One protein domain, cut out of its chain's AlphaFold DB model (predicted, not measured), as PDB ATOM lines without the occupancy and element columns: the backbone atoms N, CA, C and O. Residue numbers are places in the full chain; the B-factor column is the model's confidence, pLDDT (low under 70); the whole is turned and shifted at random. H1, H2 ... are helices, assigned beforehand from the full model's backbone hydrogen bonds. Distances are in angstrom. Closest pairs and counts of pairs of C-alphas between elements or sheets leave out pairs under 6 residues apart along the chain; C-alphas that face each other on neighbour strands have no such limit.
ATOM      1  N   ILE A   2     127.318  61.159 173.626       72.44
ATOM      2  CA  ILE A   2     125.875  61.345 173.931       72.44
ATOM      3  C   ILE A   2     124.957  60.549 172.977       72.44
ATOM      4  O   ILE A   2     123.959  59.979 173.410       72.44
ATOM      5  N   LYS A   3     125.316  60.459 171.687       77.50
ATOM      6  CA  LYS A   3     124.542  59.710 170.679       77.50
ATOM      7  C   LYS A   3     124.461  58.204 170.961       77.50
ATOM      8  O   LYS A   3     123.412  57.625 170.707       77.50
ATOM      9  N   GLU A   4     125.510  57.611 171.535       84.75
ATOM     10  CA  GLU A   4     125.567  56.167 171.809       84.75
ATOM     11  C   GLU A   4     124.470  55.751 172.791       84.75
ATOM     12  O   GLU A   4     123.671  54.866 172.499       84.75
ATOM     13  N   CYS A   5     124.341  56.474 173.908       86.62
ATOM     14  CA  CYS A   5     123.274  56.239 174.881       86.62
ATOM     15  C   CYS A   5     121.886  56.542 174.293       86.62
ATOM     16  O   CYS A   5     120.910  55.872 174.621       86.62
ATOM     17  N   GLY A   6     121.790  57.544 173.413       86.62
ATOM     18  CA  GLY A   6     120.534  57.978 172.798       86.62
ATOM     19  C   GLY A   6     119.908  56.982 171.823       86.62
ATOM     20  O   GLY A   6     118.718  57.114 171.547       86.62
ATOM     21  N   SER A   7     120.669  56.000 171.329       87.12
ATOM     22  CA  SER A   7     120.149  54.940 170.452       87.12
ATOM     23  C   SER A   7     119.079  54.090 171.153       87.12
ATOM     24  O   SER A   7     118.034  53.818 170.568       87.12
ATOM     25  N   CYS A   8     119.295  53.771 172.433       89.31
ATOM     26  CA  CYS A   8     118.346  53.040 173.277       89.31
ATOM     27  C   CYS A   8     117.547  53.964 174.220       89.31
ATOM     28  O   CYS A   8     116.391  53.685 174.526       89.31
ATOM     29  N   HIS A   9     118.114  55.093 174.663       88.69
ATOM     30  CA  HIS A   9     117.485  56.031 175.609       88.69
ATOM     31  C   HIS A   9     116.930  57.294 174.925       88.69
ATOM     32  O   HIS A   9     117.253  58.427 175.297       88.69
ATOM     33  N   ALA A  10     116.063  57.103 173.929       88.44
ATOM     34  CA  ALA A  10     115.564  58.177 173.065       88.44
ATOM     35  C   ALA A  10     114.754  59.272 173.793       88.44
ATOM     36  O   ALA A  10     114.753  60.428 173.368       88.44
ATOM     37  N   GLU A  11     114.063  58.947 174.888       86.25
ATOM     38  CA  GLU A  11     113.342  59.961 175.672       86.25
ATOM     39  C   GLU A  11     114.293  60.808 176.528       86.25
ATOM     40  O   GLU A  11     114.171  62.033 176.559       86.25
ATOM     41  N   PHE A  12     115.273  60.175 177.175       87.44
ATOM     42  CA  PHE A  12     116.201  60.856 178.079       87.44
ATOM     43  C   PHE A  12     117.182  61.760 177.339       87.44
ATOM     44  O   PHE A  12     117.517  62.829 177.838       87.44
ATOM     45  N   ILE A  13     117.608  61.388 176.126       89.88
ATOM     46  CA  ILE A  13     118.461  62.271 175.320       89.88
ATOM     47  C   ILE A  13     117.736  63.571 174.948       89.88
ATOM     48  O   ILE A  13     118.368  64.623 174.914       89.88
ATOM     49  N   LYS A  14     116.414  63.531 174.720       89.12
ATOM     50  CA  LYS A  14     115.625  64.739 174.434       89.12
ATOM     51  C   LYS A  14     115.599  65.672 175.640       89.12
ATOM     52  O   LYS A  14     115.919  66.843 175.503       89.12
ATOM     53  N   THR A  15     115.276  65.158 176.824       89.56
ATOM     54  CA  THR A  15     115.196  65.993 178.034       89.56
ATOM     55  C   THR A  15     116.567  66.444 178.528       89.56
ATOM     56  O   THR A  15     116.686  67.535 179.073       89.56
ATOM     57  N   TYR A  16     117.619  65.655 178.310       89.88
ATOM     58  CA  TYR A  16     118.990  66.070 178.594       89.88
ATOM     59  C   TYR A  16     119.437  67.225 177.685       89.88
ATOM     60  O   TYR A  16     120.062  68.171 178.165       89.88
ATOM     61  N   ARG A  17     119.069  67.197 176.398       89.69
ATOM     62  CA  ARG A  17     119.335  68.291 175.445       89.69
ATOM     63  C   ARG A  17     118.640  69.601 175.788       89.69
ATOM     64  O   ARG A  17     119.138  70.650 175.404       89.69
ATOM     65  N   ASP A  18     117.552  69.558 176.551       89.00
ATOM     66  CA  ASP A  18     116.908  70.766 177.075       89.00
ATOM     67  C   ASP A  18     117.735  71.447 178.184       89.00
ATOM     68  O   ASP A  18     117.424  72.569 178.582       89.00
ATOM     69  N   THR A  19     118.764  70.784 178.722       90.12
ATOM     70  CA  THR A  19     119.610  71.350 179.783       90.12
ATOM     71  C   THR A  19     120.824  72.070 179.240       90.12
ATOM     72  O   THR A  19     121.266  71.818 178.126       90.12
ATOM     73  N   TYR A  20     121.432  72.909 180.078       89.81
ATOM     74  CA  TYR A  20     122.624  73.663 179.701       89.81
ATOM     75  C   TYR A  20     123.767  72.767 179.196       89.81
ATOM     76  O   TYR A  20     124.335  73.027 178.139       89.81
ATOM     77  N   HIS A  21     124.069  71.666 179.895       91.88
ATOM     78  CA  HIS A  21     125.102  70.725 179.446       91.88
ATOM     79  C   HIS A  21     124.754  70.087 178.093       91.88
ATOM     80  O   HIS A  21     125.630  69.957 177.238       91.88
ATOM     81  N   GLY A  22     123.484  69.735 177.875       89.75
ATOM     82  CA  GLY A  22     123.007  69.179 176.609       89.75
ATOM     83  C   GLY A  22     123.054  70.177 175.448       89.75
ATOM     84  O   GLY A  22     123.577  69.859 174.384       89.75
ATOM     85  N   GLN A  23     122.593  71.410 175.663       89.75
ATOM     86  CA  GLN A  23     122.612  72.466 174.647       89.75
ATOM     87  C   GLN A  23     124.041  72.804 174.216       89.75
ATOM     88  O   GLN A  23     124.338  72.886 173.028       89.75
ATOM     89  N   VAL A  24     124.954  72.958 175.178       89.25
ATOM     90  CA  VAL A  24     126.349  73.314 174.885       89.25
ATOM     91  C   VAL A  24     127.098  72.157 174.212       89.25
ATOM     92  O   VAL A  24     127.924  72.397 173.330       89.25
ATOM     93  N   THR A  25     126.789  70.902 174.557       85.50
ATOM     94  CA  THR A  25     127.360  69.747 173.842       85.50
ATOM     95  C   THR A  25     126.854  69.632 172.405       85.50
ATOM     96  O   THR A  25     127.652  69.313 171.523       85.50
ATOM     97  N   ASP A  26     125.582  69.939 172.135       84.81
ATOM     98  CA  ASP A  26     125.045  69.976 170.767       84.81
ATOM     99  C   ASP A  26     125.685  71.094 169.916       84.81
ATOM    100  O   ASP A  26     125.847  70.927 168.709       84.81
ATOM    101  N   LEU A  27     126.141  72.190 170.538       86.88
ATOM    102  CA  LEU A  27     126.905  73.259 169.877       86.88
ATOM    103  C   LEU A  27     128.366  72.877 169.546       86.88
ATOM    104  O   LEU A  27     129.108  73.697 169.011       86.88
ATOM    105  N   GLY A  28     128.799  71.647 169.847       81.62
ATOM    106  CA  GLY A  28     130.131  71.135 169.502       81.62
ATOM    107  C   GLY A  28     131.207  71.358 170.568       81.62
ATOM    108  O   GLY A  28     132.366  70.990 170.366       81.62
ATOM    109  N   PHE A  29     130.854  71.903 171.733       78.50
ATOM    110  CA  PHE A  29     131.801  72.064 172.832       78.50
ATOM    111  C   PHE A  29     131.998  70.737 173.575       78.50
ATOM    112  O   PHE A  29     131.163  70.295 174.362       78.50
ATOM    113  N   ALA A  30     133.153  70.108 173.353       68.31
ATOM    114  CA  ALA A  30     133.465  68.779 173.884       68.31
ATOM    115  C   ALA A  30     133.776  68.732 175.397       68.31
ATOM    116  O   ALA A  30     133.826  67.648 175.971       68.31
ATOM    117  N   ARG A  31     133.991  69.878 176.063       77.75
ATOM    118  CA  ARG A  31     134.382  69.952 177.490       77.75
ATOM    119  C   ARG A  31     133.202  70.085 178.460       77.75
ATOM    120  O   ARG A  31     133.331  70.734 179.492       77.75
ATOM    121  N   MET A  32     132.050  69.516 178.130       86.56
ATOM    122  CA  MET A  32     130.871  69.546 179.002       86.56
ATOM    123  C   MET A  32     130.540  68.156 179.534       86.56
ATOM    124  O   MET A  32     130.888  67.142 178.928       86.56
ATOM    125  N   ALA A  33     129.872  68.109 180.688       90.12
ATOM    126  CA  ALA A  33     129.466  66.855 181.308       90.12
ATOM    127  C   ALA A  33     128.499  66.105 180.387       90.12
ATOM    128  O   ALA A  33     127.482  66.665 180.005       90.12
ATOM    129  N   THR A  34     128.799  64.846 180.069       90.00
ATOM    130  CA  THR A  34     127.973  63.959 179.230       90.00
ATOM    131  C   THR A  34     127.219  62.939 180.086       90.00
ATOM    132  O   THR A  34     127.422  62.870 181.299       90.00
ATOM    133  N   CYS A  35     126.409  62.077 179.461       90.75
ATOM    134  CA  CYS A  35     125.761  60.944 180.133       90.75
ATOM    135  C   CYS A  35     126.766  60.120 180.962       90.75
ATOM    136  O   CYS A  35     126.517  59.825 182.129       90.75
ATOM    137  N   ALA A  36     127.945  59.838 180.395       90.62
ATOM    138  CA  ALA A  36     128.990  59.056 181.052       90.62
ATOM    139  C   ALA A  36     129.703  59.806 182.189       90.62
ATOM    140  O   ALA A  36     130.243  59.180 183.101       90.62
ATOM    141  N   SER A  37     129.689  61.142 182.178       91.12
ATOM    142  CA  SER A  37     130.249  61.943 183.272       91.12
ATOM    143  C   SER A  37     129.468  61.731 184.571       91.12
ATOM    144  O   SER A  37     130.071  61.675 185.641       91.12
ATOM    145  N   CYS A  38     128.148  61.545 184.467       91.56
ATOM    146  CA  CYS A  38     127.269  61.294 185.606       91.56
ATOM    147  C   CYS A  38     127.062  59.802 185.879       91.56
ATOM    148  O   CYS A  38     127.117  59.408 187.033       91.56
ATOM    149  N   HIS A  39     126.856  58.965 184.859       91.94
ATOM    150  CA  HIS A  39     126.520  57.544 185.037       91.94
ATOM    151  C   HIS A  39     127.714  56.583 184.958       91.94
ATOM    152  O   HIS A  39     127.599  55.448 185.403       91.94
ATOM    153  N   GLY A  40     128.858  57.024 184.428       89.50
ATOM    154  CA  GLY A  40     129.963  56.144 184.035       89.50
ATOM    155  C   GLY A  40     129.855  55.677 182.579       89.50
ATOM    156  O   GLY A  40     128.835  55.876 181.924       89.50
ATOM    157  N   ALA A  41     130.939  55.099 182.053       85.69
ATOM    158  CA  ALA A  41     130.996  54.600 180.673       85.69
ATOM    159  C   ALA A  41     130.729  53.089 180.585       85.69
ATOM    160  O   ALA A  41     129.885  52.666 179.804       85.69
ATOM    161  N   HIS A  42     131.423  52.289 181.400       84.88
ATOM    162  CA  HIS A  42     131.334  50.821 181.367       84.88
ATOM    163  C   HIS A  42     130.617  50.214 182.583       84.88
ATOM    164  O   HIS A  42     130.155  49.083 182.515       84.88
ATOM    165  N   GLU A  43     130.475  50.968 183.676       81.94
ATOM    166  CA  GLU A  43     129.855  50.514 184.930       81.94
ATOM    167  C   GLU A  43     128.653  51.400 185.274       81.94
ATOM    168  O   GLU A  43     128.686  52.215 186.199       81.94
ATOM    169  N   VAL A  44     127.590  51.289 184.475       90.44
ATOM    170  CA  VAL A  44     126.355  52.048 184.700       90.44
ATOM    171  C   VAL A  44     125.535  51.354 185.782       90.44
ATOM    172  O   VAL A  44     124.933  50.308 185.554       90.44
ATOM    173  N   LEU A  45     125.511  51.951 186.972       93.94
ATOM    174  CA  LEU A  45     124.772  51.440 188.126       93.94
ATOM    175  C   LEU A  45     123.445  52.193 188.326       93.94
ATOM    176  O   LEU A  45     123.396  53.413 188.114       93.94
ATOM    177  N   PRO A  46     122.380  51.512 188.794       91.69
ATOM    178  CA  PRO A  46     121.108  52.160 189.102       91.69
ATOM    179  C   PRO A  46     121.275  53.188 190.227       91.69
ATOM    180  O   PRO A  46     122.149  53.039 191.080       91.69
ATOM    181  N   LYS A  47     120.426  54.224 190.246       90.12
ATOM    182  CA  LYS A  47     120.520  55.337 191.213       90.12
ATOM    183  C   LYS A  47     120.495  54.872 192.677       90.12
ATOM    184  O   LYS A  47     121.143  55.479 193.518       90.12
ATOM    185  N   ASP A  48     119.764  53.792 192.953       93.06
ATOM    186  CA  ASP A  48     119.561  53.268 194.305       93.06
ATOM    187  C   ASP A  48     120.774  52.464 194.795       93.06
ATOM    188  O   ASP A  48     120.878  52.145 195.977       93.06
ATOM    189  N   ASN A  49     121.724  52.148 193.906       95.00
ATOM    190  CA  ASN A  49     122.981  51.535 194.305       95.00
ATOM    191  C   ASN A  49     123.897  52.608 194.930       95.00
ATOM    192  O   ASN A  49     124.244  53.566 194.235       95.00
ATOM    193  N   PRO A  50     124.371  52.431 196.179       93.81
ATOM    194  CA  PRO A  50     125.297  53.353 196.847       93.81
ATOM    195  C   PRO A  50     126.537  53.707 196.015       93.81
ATOM    196  O   PRO A  50     127.003  54.848 196.020       93.81
ATOM    197  N   MET A  51     127.041  52.740 195.241       92.62
ATOM    198  CA  MET A  51     128.219  52.889 194.390       92.62
ATOM    199  C   MET A  51     127.933  53.645 193.093       92.62
ATOM    200  O   MET A  51     128.880  54.055 192.422       92.62
ATOM    201  N   SER A  52     126.674  53.889 192.735       95.06
ATOM    202  CA  SER A  52     126.351  54.697 191.564       95.06
ATOM    203  C   SER A  52     126.826  56.132 191.749       95.06
ATOM    204  O   SER A  52     126.636  56.747 192.794       95.06
ATOM    205  N   LYS A  53     127.420  56.707 190.705       93.69
ATOM    206  CA  LYS A  53     127.808  58.124 190.696       93.69
ATOM    207  C   LYS A  53     126.604  59.067 190.815       93.69
ATOM    208  O   LYS A  53     126.769  60.213 191.224       93.69
ATOM    209  N   VAL A  54     125.404  58.588 190.491       93.88
ATOM    210  CA  VAL A  54     124.152  59.340 190.650       93.88
ATOM    211  C   VAL A  54     123.371  58.954 191.910       93.88
ATOM    212  O   VAL A  54     122.215  59.348 192.044       93.88
ATOM    213  N   SER A  55     123.973  58.193 192.829       95.00
ATOM    214  CA  SER A  55     123.352  57.882 194.119       95.00
ATOM    215  C   SER A  55     123.259  59.125 194.998       95.00
ATOM    216  O   SER A  55     124.075  60.042 194.879       95.00
ATOM    217  N   GLU A  56     122.304  59.151 195.929       92.50
ATOM    218  CA  GLU A  56     122.126  60.284 196.852       92.50
ATOM    219  C   GLU A  56     123.405  60.615 197.638       92.50
ATOM    220  O   GLU A  56     123.678  61.775 197.939       92.50
ATOM    221  N   GLN A  57     124.229  59.602 197.913       93.25
ATOM    222  CA  GLN A  57     125.470  59.724 198.677       93.25
ATOM    223  C   GLN A  57     126.629  60.274 197.837       93.25
ATOM    224  O   GLN A  57     127.514  60.944 198.369       93.25
ATOM    225  N   ARG A  58     126.651  59.996 196.525       95.38
ATOM    226  CA  ARG A  58     127.777  60.339 195.637       95.38
ATOM    227  C   ARG A  58     127.484  61.497 194.688       95.38
ATOM    228  O   ARG A  58     128.430  62.088 194.174       95.38
ATOM    229  N   ILE A  59     126.219  61.867 194.483       94.69
ATOM    230  CA  ILE A  59     125.822  62.877 193.491       94.69
ATOM    231  C   ILE A  59     126.508  64.234 193.716       94.69
ATOM    232  O   ILE A  59     126.929  64.873 192.752       94.69
ATOM    233  N   VAL A  60     126.709  64.649 194.974       96.06
ATOM    234  CA  VAL A  60     127.447  65.883 195.304       96.06
ATOM    235  C   VAL A  60     128.886  65.800 194.806       96.06
ATOM    236  O   VAL A  60     129.323  66.694 194.084       96.06
ATOM    237  N   ALA A  61     129.588  64.703 195.100       95.81
ATOM    238  CA  ALA A  61     130.954  64.481 194.630       95.81
ATOM    239  C   ALA A  61     131.031  64.413 193.093       95.81
ATOM    240  O   ALA A  61     131.961  64.947 192.487       95.81
ATOM    241  N   THR A  62     130.027  63.820 192.443       94.88
ATOM    242  CA  THR A  62     129.926  63.763 190.976       94.88
ATOM    243  C   THR A  62     129.829  65.157 190.361       94.88
ATOM    244  O   THR A  62     130.540  65.453 189.403       94.88
ATOM    245  N   CYS A  63     129.004  66.047 190.921       94.25
ATOM    246  CA  CYS A  63     128.942  67.436 190.469       94.25
ATOM    247  C   CYS A  63     130.226  68.208 190.803       94.25
ATOM    248  O   CYS A  63     130.669  69.032 190.001       94.25
ATOM    249  N   GLN A  64     130.855  67.921 191.946       95.81
ATOM    250  CA  GLN A  64     132.095  68.567 192.383       95.81
ATOM    251  C   GLN A  64     133.302  68.284 191.489       95.81
ATOM    252  O   GLN A  64     134.227  69.094 191.478       95.81
ATOM    253  N   ALA A  65     133.265  67.221 190.679       93.69
ATOM    254  CA  ALA A  65     134.297  66.943 189.681       93.69
ATOM    255  C   ALA A  65     134.542  68.129 188.729       93.69
ATOM    256  O   ALA A  65     135.675  68.352 188.308       93.69
ATOM    257  N   CYS A  66     133.495  68.907 188.426       93.56
ATOM    258  CA  CYS A  66     133.591  70.129 187.619       93.56
ATOM    259  C   CYS A  66     133.152  71.396 188.373       93.56
ATOM    260  O   CYS A  66     133.565  72.494 188.009       93.56
ATOM    261  N   HIS A  67     132.327  71.274 189.418       94.06
ATOM    262  CA  HIS A  67     131.823  72.389 190.224       94.06
ATOM    263  C   HIS A  67     132.307  72.285 191.679       94.06
ATOM    264  O   HIS A  67     131.538  71.856 192.538       94.06
ATOM    265  N   PRO A  68     133.530  72.736 192.018       95.56
ATOM    266  CA  PRO A  68     134.133  72.503 193.338       95.56
ATOM    267  C   PRO A  68     133.306  72.994 194.538       95.56
ATOM    268  O   PRO A  68     133.454  72.490 195.644       95.56
ATOM    269  N   LYS A  69     132.422  73.979 194.327       96.44
ATOM    270  CA  LYS A  69     131.543  74.561 195.358       96.44
ATOM    271  C   LYS A  69     130.123  73.974 195.368       96.44
ATOM    272  O   LYS A  69     129.246  74.518 196.038       96.44
ATOM    273  N   ALA A  70     129.863  72.909 194.607       95.38
ATOM    274  CA  ALA A  70     128.564  72.247 194.607       95.38
ATOM    275  C   ALA A  70     128.257  71.665 195.996       95.38
ATOM    276  O   ALA A  70     129.130  71.127 196.675       95.38
ATOM    277  N   ASN A  71     126.998  71.790 196.408       95.31
ATOM    278  CA  ASN A  71     126.493  71.359 197.708       95.31
ATOM    279  C   ASN A  71     125.180  70.572 197.546       95.31
ATOM    280  O   ASN A  71     124.682  70.392 196.433       95.31
ATOM    281  N   ALA A  72     124.591  70.130 198.658       93.88
ATOM    282  CA  ALA A  72     123.363  69.334 198.653       93.88
ATOM    283  C   ALA A  72     122.159  70.035 197.990       93.88
ATOM    284  O   ALA A  72     121.304  69.369 197.417       93.88
ATOM    285  N   ASN A  73     122.074  71.368 198.033       93.50
ATOM    286  CA  ASN A  73     121.001  72.098 197.353       93.50
ATOM    287  C   ASN A  73     121.267  72.240 195.852       93.50
ATOM    288  O   ASN A  73     120.323  72.203 195.067       93.50
ATOM    289  N   PHE A  74     122.533  72.349 195.450       92.31
ATOM    290  CA  PHE A  74     122.930  72.417 194.043       92.31
ATOM    291  C   PHE A  74     122.500  71.163 193.268       92.31
ATOM    292  O   PHE A  74     121.940  71.257 192.179       92.31
ATOM    293  N   VAL A  75     122.693  69.984 193.860       92.25
ATOM    294  CA  VAL A  75     122.381  68.693 193.221       92.25
ATOM    295  C   VAL A  75     120.895  68.335 193.189       92.25
ATOM    296  O   VAL A  75     120.525  67.331 192.591       92.25
ATOM    297  N   LYS A  76     120.018  69.152 193.790       88.56
ATOM    298  CA  LYS A  76     118.561  68.966 193.658       88.56
ATOM    299  C   LYS A  76     118.070  69.244 192.236       88.56
ATOM    300  O   LYS A  76     116.969  68.823 191.881       88.56
ATOM    301  N   PHE A  77     118.870  69.938 191.426       84.56
ATOM    302  CA  PHE A  77     118.577  70.151 190.017       84.56
ATOM    303  C   PHE A  77     118.559  68.817 189.258       84.56
ATOM    304  O   PHE A  77     119.552  68.097 189.230       84.56
ATOM    305  N   GLN A  78     117.430  68.504 188.621       84.75
ATOM    306  CA  GLN A  78     117.247  67.273 187.854       84.75
ATOM    307  C   GLN A  78     117.710  67.465 186.395       84.75
ATOM    308  O   GLN A  78     117.018  68.149 185.638       84.75
ATOM    309  N   PRO A  79     118.821  66.840 185.948       84.62
ATOM    310  CA  PRO A  79     119.453  67.162 184.663       84.62
ATOM    311  C   PRO A  79     118.749  66.613 183.415       84.62
ATOM    312  O   PRO A  79     119.227  66.830 182.310       84.62
ATOM    313  N   HIS A  80     117.671  65.846 183.554       87.38
ATOM    314  CA  HIS A  80     116.899  65.343 182.411       87.38
ATOM    315  C   HIS A  80     115.486  64.896 182.831       87.38
ATOM    316  O   HIS A  80     114.948  63.917 182.305       87.38
ATOM    317  N   ALA A  81     114.876  65.596 183.797       82.25
ATOM    318  CA  ALA A  81     113.497  65.329 184.211       82.25
ATOM    319  C   ALA A  81     112.502  65.621 183.078       82.25
ATOM    320  O   ALA A  81     112.579  66.644 182.395       82.25
ATOM    321  N   ASN A  82     111.531  64.727 182.889       78.44
ATOM    322  CA  ASN A  82     110.539  64.865 181.832       78.44
ATOM    323  C   ASN A  82     109.340  65.714 182.295       78.44
ATOM    324  O   ASN A  82     108.406  65.215 182.906       78.44
TER     325      ASN A  82
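What this domain is: This is residues 2 to 82 of the 139 residues of an uncharacterized protein of Betaproteobacteria bacterium (UniProt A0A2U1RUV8). This is a model with little regular structure: H1, H2 and H3 make one end, H4 is in the middle, and H5 is at the other end. A long loop, residues 40 to 58, joins H4 to H5, and the last stretch, 65 to 82, folds back toward H2. The printed part has 81 residues, 31 in five named helices, H1 to H5 in order, with no named strand: all helix, compact, radius of gyration of the C-alphas 12.4 A, spans 29 by 25 by 23 A.

Where its parts are: Find C-alpha 2 at (125.875, 61.345, 173.931), where H1, residues 2 to 6, begins. Next come H2, 10 to 17, 11.1 A long, H3, 20 to 26, 10.0 A, H4, 35 to 39, and H5, 59 to 64, ending at (132.095, 68.567, 192.383).

How they stand to each other: H1 touches H2, closest C-alphas Gly 6 and Ile 13, 5.4 A. H2 and H3 only just touch, only at the corner, with 3 pairs of C-alphas within 8 A, closest Arg 17 and Gln 23, 5.4 A. H4 is close but not clearly touching H5, closest C-alphas Cys 38 and Thr 62, 6.5 A. Every O i to N i+4 pair is within hydrogen-bond range in H1, H3, H4 and H5, and 3 of 4 in H2.

The domain as a whole: The printed part has no cut; the link H4 to H5 is long; residue 30 is under 70 in pLDDT.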